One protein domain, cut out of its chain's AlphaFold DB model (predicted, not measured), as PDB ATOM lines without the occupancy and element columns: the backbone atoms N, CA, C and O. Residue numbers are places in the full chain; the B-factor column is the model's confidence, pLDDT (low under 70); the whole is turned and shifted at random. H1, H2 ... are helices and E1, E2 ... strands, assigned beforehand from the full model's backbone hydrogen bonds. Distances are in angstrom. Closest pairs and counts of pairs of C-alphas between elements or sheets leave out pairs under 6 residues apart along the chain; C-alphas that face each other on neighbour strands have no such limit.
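AT A GLANCE: This is residues 4 to 76 of the 76 residues of an uncharacterized protein of mine drainage metagenome (UniProt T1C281). A twisted four-stranded sheet has helix H1 across one face, and the long E3-E4 hairpin reaches away from H1 and makes the length. H2 packs at H1's first residues, off the sheet. The 73 printed residues include H1, E1, H2, E2, E3, E4 in chain order, class mixed, with antiparallel sheet order E1-E2-E3-E4. The whole is compact, radius of gyration of the C-alphas 11.9 A, but elongated, 36 by 22 by 19 A.

HOW THE PARTS SIT: H1, residues 4 to 15, runs across E1, residues 21 to 24, its height over the sheet 9.2 A: two layers, a helix on one sheet face. Its residues 4 to 7 touch H2, residues 28 to 35; the closest C-alphas, Asn 6 and Leu 34, are 6.4 A apart. E2, residues 43 to 47, E3, 52 to 59, and E4, 64 to 72, form a meander, each the antiparallel neighbour of the one before. Within hydrogen-bond range are N 22 and O 46, 2.9 A, N 45 and O 54, 2.9 A, N 57 and O 66, 2.9 A, and every O i to N i+4 pair in H1 and H2.

IN THESE COORDINATES: H1, 16.1 A long, begins at C-alpha 4 (-25.410, -109.007, 219.418). E4, 23.8 A, bends by 54 degrees at residue 69 and ends at C-alpha 72 (-32.924, -103.734, 220.313).

THE WHOLE: The farthest C-alphas, Ala 5 and Phe 61, are 36.7 A apart. The printed part has no cut and no long link; no printed residue is under 70 in pLDDT.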
ATOM      1  N   ALA A   4     -24.571-108.194 218.542       94.56
ATOM      2  CA  ALA A   4     -25.410-109.007 219.418       94.56
ATOM      3  C   ALA A   4     -24.572-110.091 220.115       94.56
ATOM      4  O   ALA A   4     -24.646-110.238 221.336       94.56
ATOM      5  N   ALA A   5     -23.693-110.772 219.371       95.31
ATOM      6  CA  ALA A   5     -22.759-111.736 219.950       95.31
ATOM      7  C   ALA A   5     -21.802-111.083 220.965       95.31
ATOM      8  O   ALA A   5     -21.593-111.624 222.054       95.31
ATOM      9  N   ASN A   6     -21.263-109.898 220.657       96.25
ATOM     10  CA  ASN A   6     -20.402-109.156 221.586       96.25
ATOM     11  C   ASN A   6     -21.123-108.810 222.899       96.25
ATOM     12  O   ASN A   6     -20.536-108.931 223.975       96.25
ATOM     13  N   LEU A   7     -22.391-108.395 222.823       96.62
ATOM     14  CA  LEU A   7     -23.208-108.085 223.995       96.62
ATOM     15  C   LEU A   7     -23.507-109.330 224.835       96.62
ATOM     16  O   LEU A   7     -23.384-109.273 226.058       96.62
ATOM     17  N   ALA A   8     -23.816-110.463 224.199       96.88
ATOM     18  CA  ALA A   8     -24.015-111.733 224.894       96.88
ATOM     19  C   ALA A   8     -22.747-112.172 225.647       96.88
ATOM     20  O   ALA A   8     -22.813-112.510 226.831       96.88
ATOM     21  N   LEU A   9     -21.579-112.107 224.999       97.50
ATOM     22  CA  LEU A   9     -20.293-112.426 225.630       97.50
ATOM     23  C   LEU A   9     -19.966-111.470 226.780       97.50
ATOM     24  O   LEU A   9     -19.501-111.903 227.833       97.50
ATOM     25  N   PHE A  10     -20.249-110.180 226.607       96.94
ATOM     26  CA  PHE A  10     -20.082-109.191 227.664       96.94
ATOM     27  C   PHE A  10     -20.970-109.491 228.878       96.94
ATOM     28  O   PHE A  10     -20.501-109.420 230.013       96.94
ATOM     29  N   LEU A  11     -22.236-109.860 228.668       98.00
ATOM     30  CA  LEU A  11     -23.124-110.246 229.765       98.00
ATOM     31  C   LEU A  11     -22.663-111.526 230.455       98.00
ATOM     32  O   LEU A  11     -22.671-111.575 231.686       98.00
ATOM     33  N   LEU A  12     -22.209-112.521 229.692       97.94
ATOM     34  CA  LEU A  12     -21.653-113.752 230.243       97.94
ATOM     35  C   LEU A  12     -20.456-113.458 231.157       97.94
ATOM     36  O   LEU A  12     -20.424-113.948 232.282       97.94
ATOM     37  N   ASP A  13     -19.529-112.598 230.721       97.88
ATOM     38  CA  ASP A  13     -18.371-112.167 231.519       97.88
ATOM     39  C   ASP A  13     -18.781-111.410 232.792       97.88
ATOM     40  O   ASP A  13     -18.239-111.646 233.871       97.88
ATOM     41  N   LYS A  14     -19.758-110.497 232.697       97.38
ATOM     42  CA  LYS A  14     -20.133-109.624 233.823       97.38
ATOM     43  C   LYS A  14     -21.120-110.226 234.807       97.38
ATOM     44  O   LYS A  14     -21.170-109.772 235.948       97.38
ATOM     45  N   THR A  15     -21.937-111.172 234.367       96.88
ATOM     46  CA  THR A  15     -23.073-111.678 235.150       96.88
ATOM     47  C   THR A  15     -23.088-113.200 235.276       96.88
ATOM     48  O   THR A  15     -23.868-113.730 236.060       96.88
ATOM     49  N   GLY A  16     -22.235-113.913 234.532       97.06
ATOM     50  CA  GLY A  16     -22.216-115.375 234.482       97.06
ATOM     51  C   GLY A  16     -23.283-115.988 233.569       97.06
ATOM     52  O   GLY A  16     -23.369-117.209 233.479       97.06
ATOM     53  N   THR A  17     -24.092-115.177 232.876       97.38
ATOM     54  CA  THR A  17     -25.134-115.646 231.951       97.38
ATOM     55  C   THR A  17     -25.356-114.663 230.799       97.38
ATOM     56  O   THR A  17     -25.242-113.452 230.972       97.38
ATOM     57  N   ILE A  18     -25.710-115.174 229.616       97.12
ATOM     58  CA  ILE A  18     -26.075-114.338 228.457       97.12
ATOM     59  C   ILE A  18     -27.440-113.656 228.624       97.12
ATOM     60  O   ILE A  18     -27.696-112.654 227.969       97.12
ATOM     61  N   PHE A  19     -28.291-114.166 229.521       96.88
ATOM     62  CA  PHE A  19     -29.624-113.623 229.816       96.88
ATOM     63  C   PHE A  19     -29.613-112.629 230.985       96.88
ATOM     64  O   PHE A  19     -30.660-112.240 231.494       96.88
ATOM     65  N   GLY A  20     -28.426-112.265 231.472       96.38
ATOM     66  CA  GLY A  20     -28.278-111.363 232.603       96.38
ATOM     67  C   GLY A  20     -28.631-109.919 232.261       96.38
ATOM     68  O   GLY A  20     -28.786-109.533 231.102       96.38
ATOM     69  N   ILE A  21     -28.697-109.092 233.302       97.81
ATOM     70  CA  ILE A  21     -28.829-107.644 233.159       97.81
ATOM     71  C   ILE A  21     -27.590-106.997 233.759       97.81
ATOM     72  O   ILE A  21     -27.312-107.131 234.952       97.81
ATOM     73  N   TRP A  22     -26.862-106.253 232.936       97.94
ATOM     74  CA  TRP A  22     -25.752-105.435 233.398       97.94
ATOM     75  C   TRP A  22     -26.160-103.965 233.463       97.94
ATOM     76  O   TRP A  22     -26.775-103.436 232.536       97.94
ATOM     77  N   ASN A  23     -25.780-103.286 234.548       96.56
ATOM     78  CA  ASN A  23     -25.898-101.836 234.657       96.56
ATOM     79  C   ASN A  23     -24.573-101.219 235.108       96.56
ATOM     80  O   ASN A  23     -23.995-101.616 236.118       96.56
ATOM     81  N   GLY A  24     -24.108-100.207 234.384       96.62
ATOM     82  CA  GLY A  24     -22.849 -99.545 234.704       96.62
ATOM     83  C   GLY A  24     -22.589 -98.340 233.821       96.62
ATOM     84  O   GLY A  24     -23.479 -97.868 233.123       96.62
ATOM     85  N   ARG A  25     -21.385 -97.776 233.880       96.19
ATOM     86  CA  ARG A  25     -20.991 -96.649 233.024       96.19
ATOM     87  C   ARG A  25     -20.076 -97.154 231.919       96.19
ATOM     88  O   ARG A  25     -19.198 -97.958 232.196       96.19
ATOM     89  N   LEU A  26     -20.276 -96.636 230.709       96.62
ATOM     90  CA  LEU A  26     -19.390 -96.837 229.565       96.62
ATOM     91  C   LEU A  26     -19.093 -95.480 228.926       96.62
ATOM     92  O   LEU A  26     -20.005 -94.681 228.682       96.62
ATOM     93  N   THR A  27     -17.825 -95.222 228.640       96.44
ATOM     94  CA  THR A  27     -17.376 -94.099 227.818       96.44
ATOM     95  C   THR A  27     -17.911 -94.228 226.393       96.44
ATOM     96  O   THR A  27     -18.261 -95.311 225.927       96.44
ATOM     97  N   ALA A  28     -17.945 -93.120 225.651       96.44
ATOM     98  CA  ALA A  28     -18.398 -93.149 224.261       96.44
ATOM     99  C   ALA A  28     -17.543 -94.063 223.363       96.44
ATOM    100  O   ALA A  28     -18.053 -94.579 222.372       96.44
ATOM    101  N   SER A  29     -16.262 -94.256 223.696       97.50
ATOM    102  CA  SER A  29     -15.381 -95.191 222.987       97.50
ATOM    103  C   SER A  29     -15.765 -96.640 223.286       97.50
ATOM    104  O   SER A  29     -16.024 -97.404 222.364       97.50
ATOM    105  N   GLU A  30     -15.920 -96.996 224.566       97.12
ATOM    106  CA  GLU A  30     -16.327 -98.348 224.978       97.12
ATOM    107  C   GLU A  30     -17.684 -98.750 224.397       97.12
ATOM    108  O   GLU A  30     -17.839 -99.874 223.940       97.12
ATOM    109  N   GLN A  31     -18.645 -97.822 224.342       97.00
ATOM    110  CA  GLN A  31     -19.951 -98.065 223.721       97.00
ATOM    111  C   GLN A  31     -19.825 -98.426 222.234       97.00
ATOM    112  O   GLN A  31     -20.356 -99.441 221.790       97.00
ATOM    113  N   ARG A  32     -19.067 -97.632 221.468       96.25
ATOM    114  CA  ARG A  32     -18.849 -97.892 220.037       96.25
ATOM    115  C   ARG A  32     -18.075 -99.183 219.799       96.25
ATOM    116  O   ARG A  32     -18.366 -99.887 218.841       96.25
ATOM    117  N   ASN A  33     -17.128 -99.506 220.674       96.19
ATOM    118  CA  ASN A  33     -16.369-100.748 220.581       96.19
ATOM    119  C   ASN A  33     -17.241-101.970 220.896       96.19
ATOM    120  O   ASN A  33     -17.111-102.993 220.233       96.19
ATOM    121  N   LEU A  34     -18.138-101.864 221.882       95.62
ATOM    122  CA  LEU A  34     -18.973-102.978 222.323       95.62
ATOM    123  C   LEU A  34     -20.148-103.238 221.371       95.62
ATOM    124  O   LEU A  34     -20.398-104.384 221.007       95.62
ATOM    125  N   PHE A  35     -20.852-102.183 220.957       94.94
ATOM    126  CA  PHE A  35     -22.105-102.287 220.201       94.94
ATOM    127  C   PHE A  35     -22.227-101.291 219.033       94.94
ATOM    128  O   PHE A  35     -23.326-100.942 218.613       94.94
ATOM    129  N   GLY A  36     -21.108-100.775 218.520       94.44
ATOM    130  CA  GLY A  36     -21.053-100.060 217.236       94.44
ATOM    131  C   GLY A  36     -21.536 -98.612 217.245       94.44
ATOM    132  O   GLY A  36     -21.258 -97.856 216.314       94.44
ATOM    133  N   ARG A  37     -22.216 -98.170 218.306       94.19
ATOM    134  CA  ARG A  37     -22.805 -96.829 218.380       94.19
ATOM    135  C   ARG A  37     -22.682 -96.202 219.758       94.19
ATOM    136  O   ARG A  37     -22.325 -96.839 220.736       94.19
ATOM    137  N   PHE A  38     -22.994 -94.916 219.827       96.19
ATOM    138  CA  PHE A  38     -23.166 -94.204 221.086       96.19
ATOM    139  C   PHE A  38     -24.661 -94.114 221.396       96.19
ATOM    140  O   PHE A  38     -25.406 -93.555 220.591       96.19
ATOM    141  N   VAL A  39     -25.095 -94.661 222.534       94.25
ATOM    142  CA  VAL A  39     -26.507 -94.602 222.965       94.25
ATOM    143  C   VAL A  39     -26.766 -93.508 223.989       94.25
ATOM    144  O   VAL A  39     -27.888 -93.030 224.096       94.25
ATOM    145  N   GLY A  40     -25.748 -93.046 224.715       94.25
ATOM    146  CA  GLY A  40     -25.904 -91.881 225.576       94.25
ATOM    147  C   GLY A  40     -24.929 -91.814 226.739       94.25
ATOM    148  O   GLY A  40     -24.079 -92.678 226.945       94.25
ATOM    149  N   LYS A  41     -25.057 -90.736 227.516       93.12
ATOM    150  CA  LYS A  41     -24.362 -90.572 228.799       93.12
ATOM    151  C   LYS A  41     -25.205 -91.173 229.928       93.12
ATOM    152  O   LYS A  41     -26.407 -91.383 229.771       93.12
ATOM    153  N   GLY A  42     -24.578 -91.361 231.085       92.44
ATOM    154  CA  GLY A  42     -25.236 -91.890 232.279       92.44
ATOM    155  C   GLY A  42     -24.908 -93.360 232.497       92.44
ATOM    156  O   GLY A  42     -23.810 -93.806 232.161       92.44
ATOM    157  N   LYS A  43     -25.839 -94.090 233.114       96.25
ATOM    158  CA  LYS A  43     -25.720 -95.543 233.214       96.25
ATOM    159  C   LYS A  43     -26.204 -96.161 231.909       96.25
ATOM    160  O   LYS A  43     -27.223 -95.739 231.383       96.25
ATOM    161  N   ILE A  44     -25.486 -97.146 231.408       97.75
ATOM    162  CA  ILE A  44     -25.938 -98.011 230.329       97.75
ATOM    163  C   ILE A  44     -26.512 -99.264 230.971       97.75
ATOM    164  O   ILE A  44     -25.931 -99.794 231.922       97.75
ATOM    165  N   ILE A  45     -27.662 -99.692 230.470       97.75
ATOM    166  CA  ILE A  45     -28.301-100.947 230.844       97.75
ATOM    167  C   ILE A  45     -28.287-101.830 229.608       97.75
ATOM    168  O   ILE A  45     -28.689-101.392 228.530       97.75
ATOM    169  N   ILE A  46     -27.778-103.042 229.780       97.81
ATOM    170  CA  ILE A  46     -27.749-104.086 228.761       97.81
ATOM    171  C   ILE A  46     -28.566-105.240 229.330       97.81
ATOM    172  O   ILE A  46     -28.213-105.776 230.381       97.81
ATOM    173  N   ASP A  47     -29.664-105.573 228.663       97.81
ATOM    174  CA  ASP A  47     -30.610-106.611 229.062       97.81
ATOM    175  C   ASP A  47     -30.559-107.736 228.029       97.81
ATOM    176  O   ASP A  47     -30.931-107.531 226.869       97.81
ATOM    177  N   GLY A  48     -30.041-108.892 228.445       96.88
ATOM    178  CA  GLY A  48     -29.894-110.065 227.589       96.88
ATOM    179  C   GLY A  48     -31.169-110.884 227.427       96.88
ATOM    180  O   GLY A  48     -31.287-111.618 226.455       96.88
ATOM    181  N   GLU A  49     -32.139-110.756 228.333       96.25
ATOM    182  CA  GLU A  49     -33.431-111.440 228.208       96.25
ATOM    183  C   GLU A  49     -34.314-110.740 227.171       96.25
ATOM    184  O   GLU A  49     -34.936-111.383 226.326       96.25
ATOM    185  N   ARG A  50     -34.343-109.404 227.203       96.50
ATOM    186  CA  ARG A  50     -35.096-108.592 226.235       96.50
ATOM    187  C   ARG A  50     -34.304-108.253 224.979       96.50
ATOM    188  O   ARG A  50     -34.876-107.666 224.061       96.50
ATOM    189  N   GLU A  51     -33.009-108.557 224.966       97.06
ATOM    190  CA  GLU A  51     -32.054-108.156 223.929       97.06
ATOM    191  C   GLU A  51     -32.134-106.649 223.638       97.06
ATOM    192  O   GLU A  51     -32.303-106.202 222.497       97.06
ATOM    193  N   THR A  52     -32.047-105.833 224.692       97.69
ATOM    194  CA  THR A  52     -32.097-104.369 224.575       97.69
ATOM    195  C   THR A  52     -30.903-103.691 225.227       97.69
ATOM    196  O   THR A  52     -30.268-104.218 226.142       97.69
ATOM    197  N   ILE A  53     -30.587-102.498 224.728       97.06
ATOM    198  CA  ILE A  53     -29.685-101.547 225.368       97.06
ATOM    199  C   ILE A  53     -30.398-100.211 225.558       97.06
ATOM    200  O   ILE A  53     -31.142 -99.768 224.681       97.06
ATOM    201  N   CYS A  54     -30.166 -99.544 226.683       97.25
ATOM    202  CA  CYS A  54     -30.661 -98.189 226.920       97.25
ATOM    203  C   CYS A  54     -29.685 -97.384 227.784       97.25
ATOM    204  O   CYS A  54     -28.803 -97.941 228.449       97.25
ATOM    205  N   ASN A  55     -29.832 -96.059 227.778       97.38
ATOM    206  CA  ASN A  55     -29.117 -95.193 228.704       97.38
ATOM    207  C   ASN A  55     -30.078 -94.630 229.761       97.38
ATOM    208  O   ASN A  55     -31.002 -93.878 229.456       97.38
ATOM    209  N   ARG A  56     -29.812 -94.959 231.023       96.25
ATOM    210  CA  ARG A  56     -30.523 -94.442 232.188       96.25
ATOM    211  C   ARG A  56     -29.910 -93.124 232.645       96.25
ATOM    212  O   ARG A  56     -28.729 -93.060 233.025       96.25
ATOM    213  N   VAL A  57     -30.727 -92.078 232.660       94.00
ATOM    214  CA  VAL A  57     -30.359 -90.733 233.119       94.00
ATOM    215  C   VAL A  57     -31.143 -90.355 234.370       94.00
ATOM    216  O   VAL A  57     -32.258 -90.817 234.573       94.00
ATOM    217  N   LYS A  58     -30.550 -89.518 235.228       93.81
ATOM    218  CA  LYS A  58     -31.268 -88.920 236.360       93.81
ATOM    219  C   LYS A  58     -32.124 -87.759 235.867       93.81
ATOM    220  O   LYS A  58     -31.618 -86.895 235.150       93.81
ATOM    221  N   VAL A  59     -33.376 -87.722 236.298       92.00
ATOM    222  CA  VAL A  59     -34.344 -86.651 236.033       92.00
ATOM    223  C   VAL A  59     -34.897 -86.116 237.360       92.00
ATOM    224  O   VAL A  59     -34.412 -86.500 238.427       92.00
ATOM    225  N   CYS A  60     -35.836 -85.165 237.314       93.00
ATOM    226  CA  CYS A  60     -36.487 -84.598 238.506       93.00
ATOM    227  C   CYS A  60     -35.487 -84.135 239.583       93.00
ATOM    228  O   CYS A  60     -35.599 -84.503 240.747       93.00
ATOM    229  N   PHE A  61     -34.450 -83.390 239.179       90.44
ATOM    230  CA  PHE A  61     -33.372 -82.928 240.070       90.44
ATOM    231  C   PHE A  61     -32.660 -84.057 240.843       90.44
ATOM    232  O   PHE A  61     -32.140 -83.856 241.935       90.44
ATOM    233  N   GLY A  62     -32.598 -85.254 240.255       89.00
ATOM    234  CA  GLY A  62     -31.936 -86.418 240.837       89.00
ATOM    235  C   GLY A  62     -32.833 -87.303 241.698       89.00
ATOM    236  O   GLY A  62     -32.311 -88.253 242.283       89.00
ATOM    237  N   LEU A  63     -34.136 -87.014 241.753       94.12
ATOM    238  CA  LEU A  63     -35.127 -87.791 242.498       94.12
ATOM    239  C   LEU A  63     -35.697 -88.972 241.706       94.12
ATOM    240  O   LEU A  63     -36.322 -89.840 242.304       94.12
ATOM    241  N   ASP A  64     -35.474 -89.021 240.391       94.50
ATOM    242  CA  ASP A  64     -36.026 -90.068 239.532       94.50
ATOM    243  C   ASP A  64     -35.073 -90.436 238.377       94.50
ATOM    244  O   ASP A  64     -34.050 -89.770 238.152       94.50
ATOM    245  N   TYR A  65     -35.387 -91.514 237.660       94.19
ATOM    246  CA  TYR A  65     -34.629 -92.025 236.524       94.19
ATOM    247  C   TYR A  65     -35.510 -92.230 235.296       94.19
ATOM    248  O   TYR A  65     -36.643 -92.677 235.390       94.19
ATOM    249  N   ASP A  66     -34.928 -91.966 234.133       94.75
ATOM    250  CA  ASP A  66     -35.572 -92.142 232.838       94.75
ATOM    251  C   ASP A  66     -34.657 -92.964 231.920       94.75
ATOM    252  O   ASP A  66     -33.448 -92.697 231.840       94.75
ATOM    253  N   ASP A  67     -35.223 -93.969 231.252       95.56
ATOM    254  CA  ASP A  67     -34.517 -94.863 230.334       95.56
ATOM    255  C   ASP A  67     -34.718 -94.378 228.900       95.56
ATOM    256  O   ASP A  67     -35.824 -94.369 228.364       95.56
ATOM    257  N   ARG A  68     -33.621 -93.973 228.259       94.88
ATOM    258  CA  ARG A  68     -33.632 -93.353 226.931       94.88
ATOM    259  C   ARG A  68     -32.900 -94.202 225.903       94.88
ATOM    260  O   ARG A  68     -32.135 -95.105 226.243       94.88
ATOM    261  N   ASN A  69     -33.143 -93.883 224.629       94.38
ATOM    262  CA  ASN A  69     -32.487 -94.497 223.468       94.38
ATOM    263  C   ASN A  69     -32.532 -96.033 223.491       94.38
ATOM    264  O   ASN A  69     -31.544 -96.701 223.181       94.38
ATOM    265  N   ILE A  70     -33.689 -96.579 223.874       95.94
ATOM    266  CA  ILE A  70     -33.923 -98.019 223.922       95.94
ATOM    267  C   ILE A  70     -33.737 -98.577 222.511       95.94
ATOM    268  O   ILE A  70     -34.452 -98.206 221.582       95.94
ATOM    269  N   THR A  71     -32.749 -99.449 222.356       96.25
ATOM    270  CA  THR A  71     -32.361-100.035 221.075       96.25
ATOM    271  C   THR A  71     -32.307-101.548 221.229       96.25
ATOM    272  O   THR A  71     -31.656-102.054 222.140       96.25
ATOM    273  N   ALA A  72     -33.001-102.275 220.354       96.88
ATOM    274  CA  ALA A  72     -32.924-103.734 220.313       96.88
ATOM    275  C   ALA A  72     -31.595-104.183 219.691       96.88
ATOM    276  O   ALA A  72     -31.102-103.519 218.779       96.88
ATOM    277  N   TRP A  73     -31.046-105.321 220.117       95.81
ATOM    278  CA  TRP A  73     -29.738-105.788 219.642       95.81
ATOM    279  C   TRP A  73     -29.706-106.048 218.137       95.81
ATOM    280  O   TRP A  73     -28.729-105.722 217.473       95.81
ATOM    281  N   ARG A  74     -30.818-106.528 217.574       93.88
ATOM    282  CA  ARG A  74     -30.999-106.709 216.123       93.88
ATOM    283  C   ARG A  74     -30.901-105.422 215.292       93.88
ATOM    284  O   ARG A  74     -30.866-105.497 214.070       93.88
ATOM    285  N   ALA A  75     -30.965-104.254 215.933       92.31
ATOM    286  CA  ALA A  75     -30.913-102.942 215.289       92.31
ATOM    287  C   ALA A  75     -29.566-102.224 215.511       92.31
ATOM    288  O   ALA A  75     -29.481-101.009 215.299       92.31
ATOM    289  N   LEU A  76     -28.556-102.952 215.999       88.44
ATOM    290  CA  LEU A  76     -27.198-102.465 216.247       88.44
ATOM    291  C   LEU A  76     -26.271-102.722 215.063       88.44
ATOM    292  O   LEU A  76     -26.396-103.788 214.422       88.44
TER     293      LEU A  76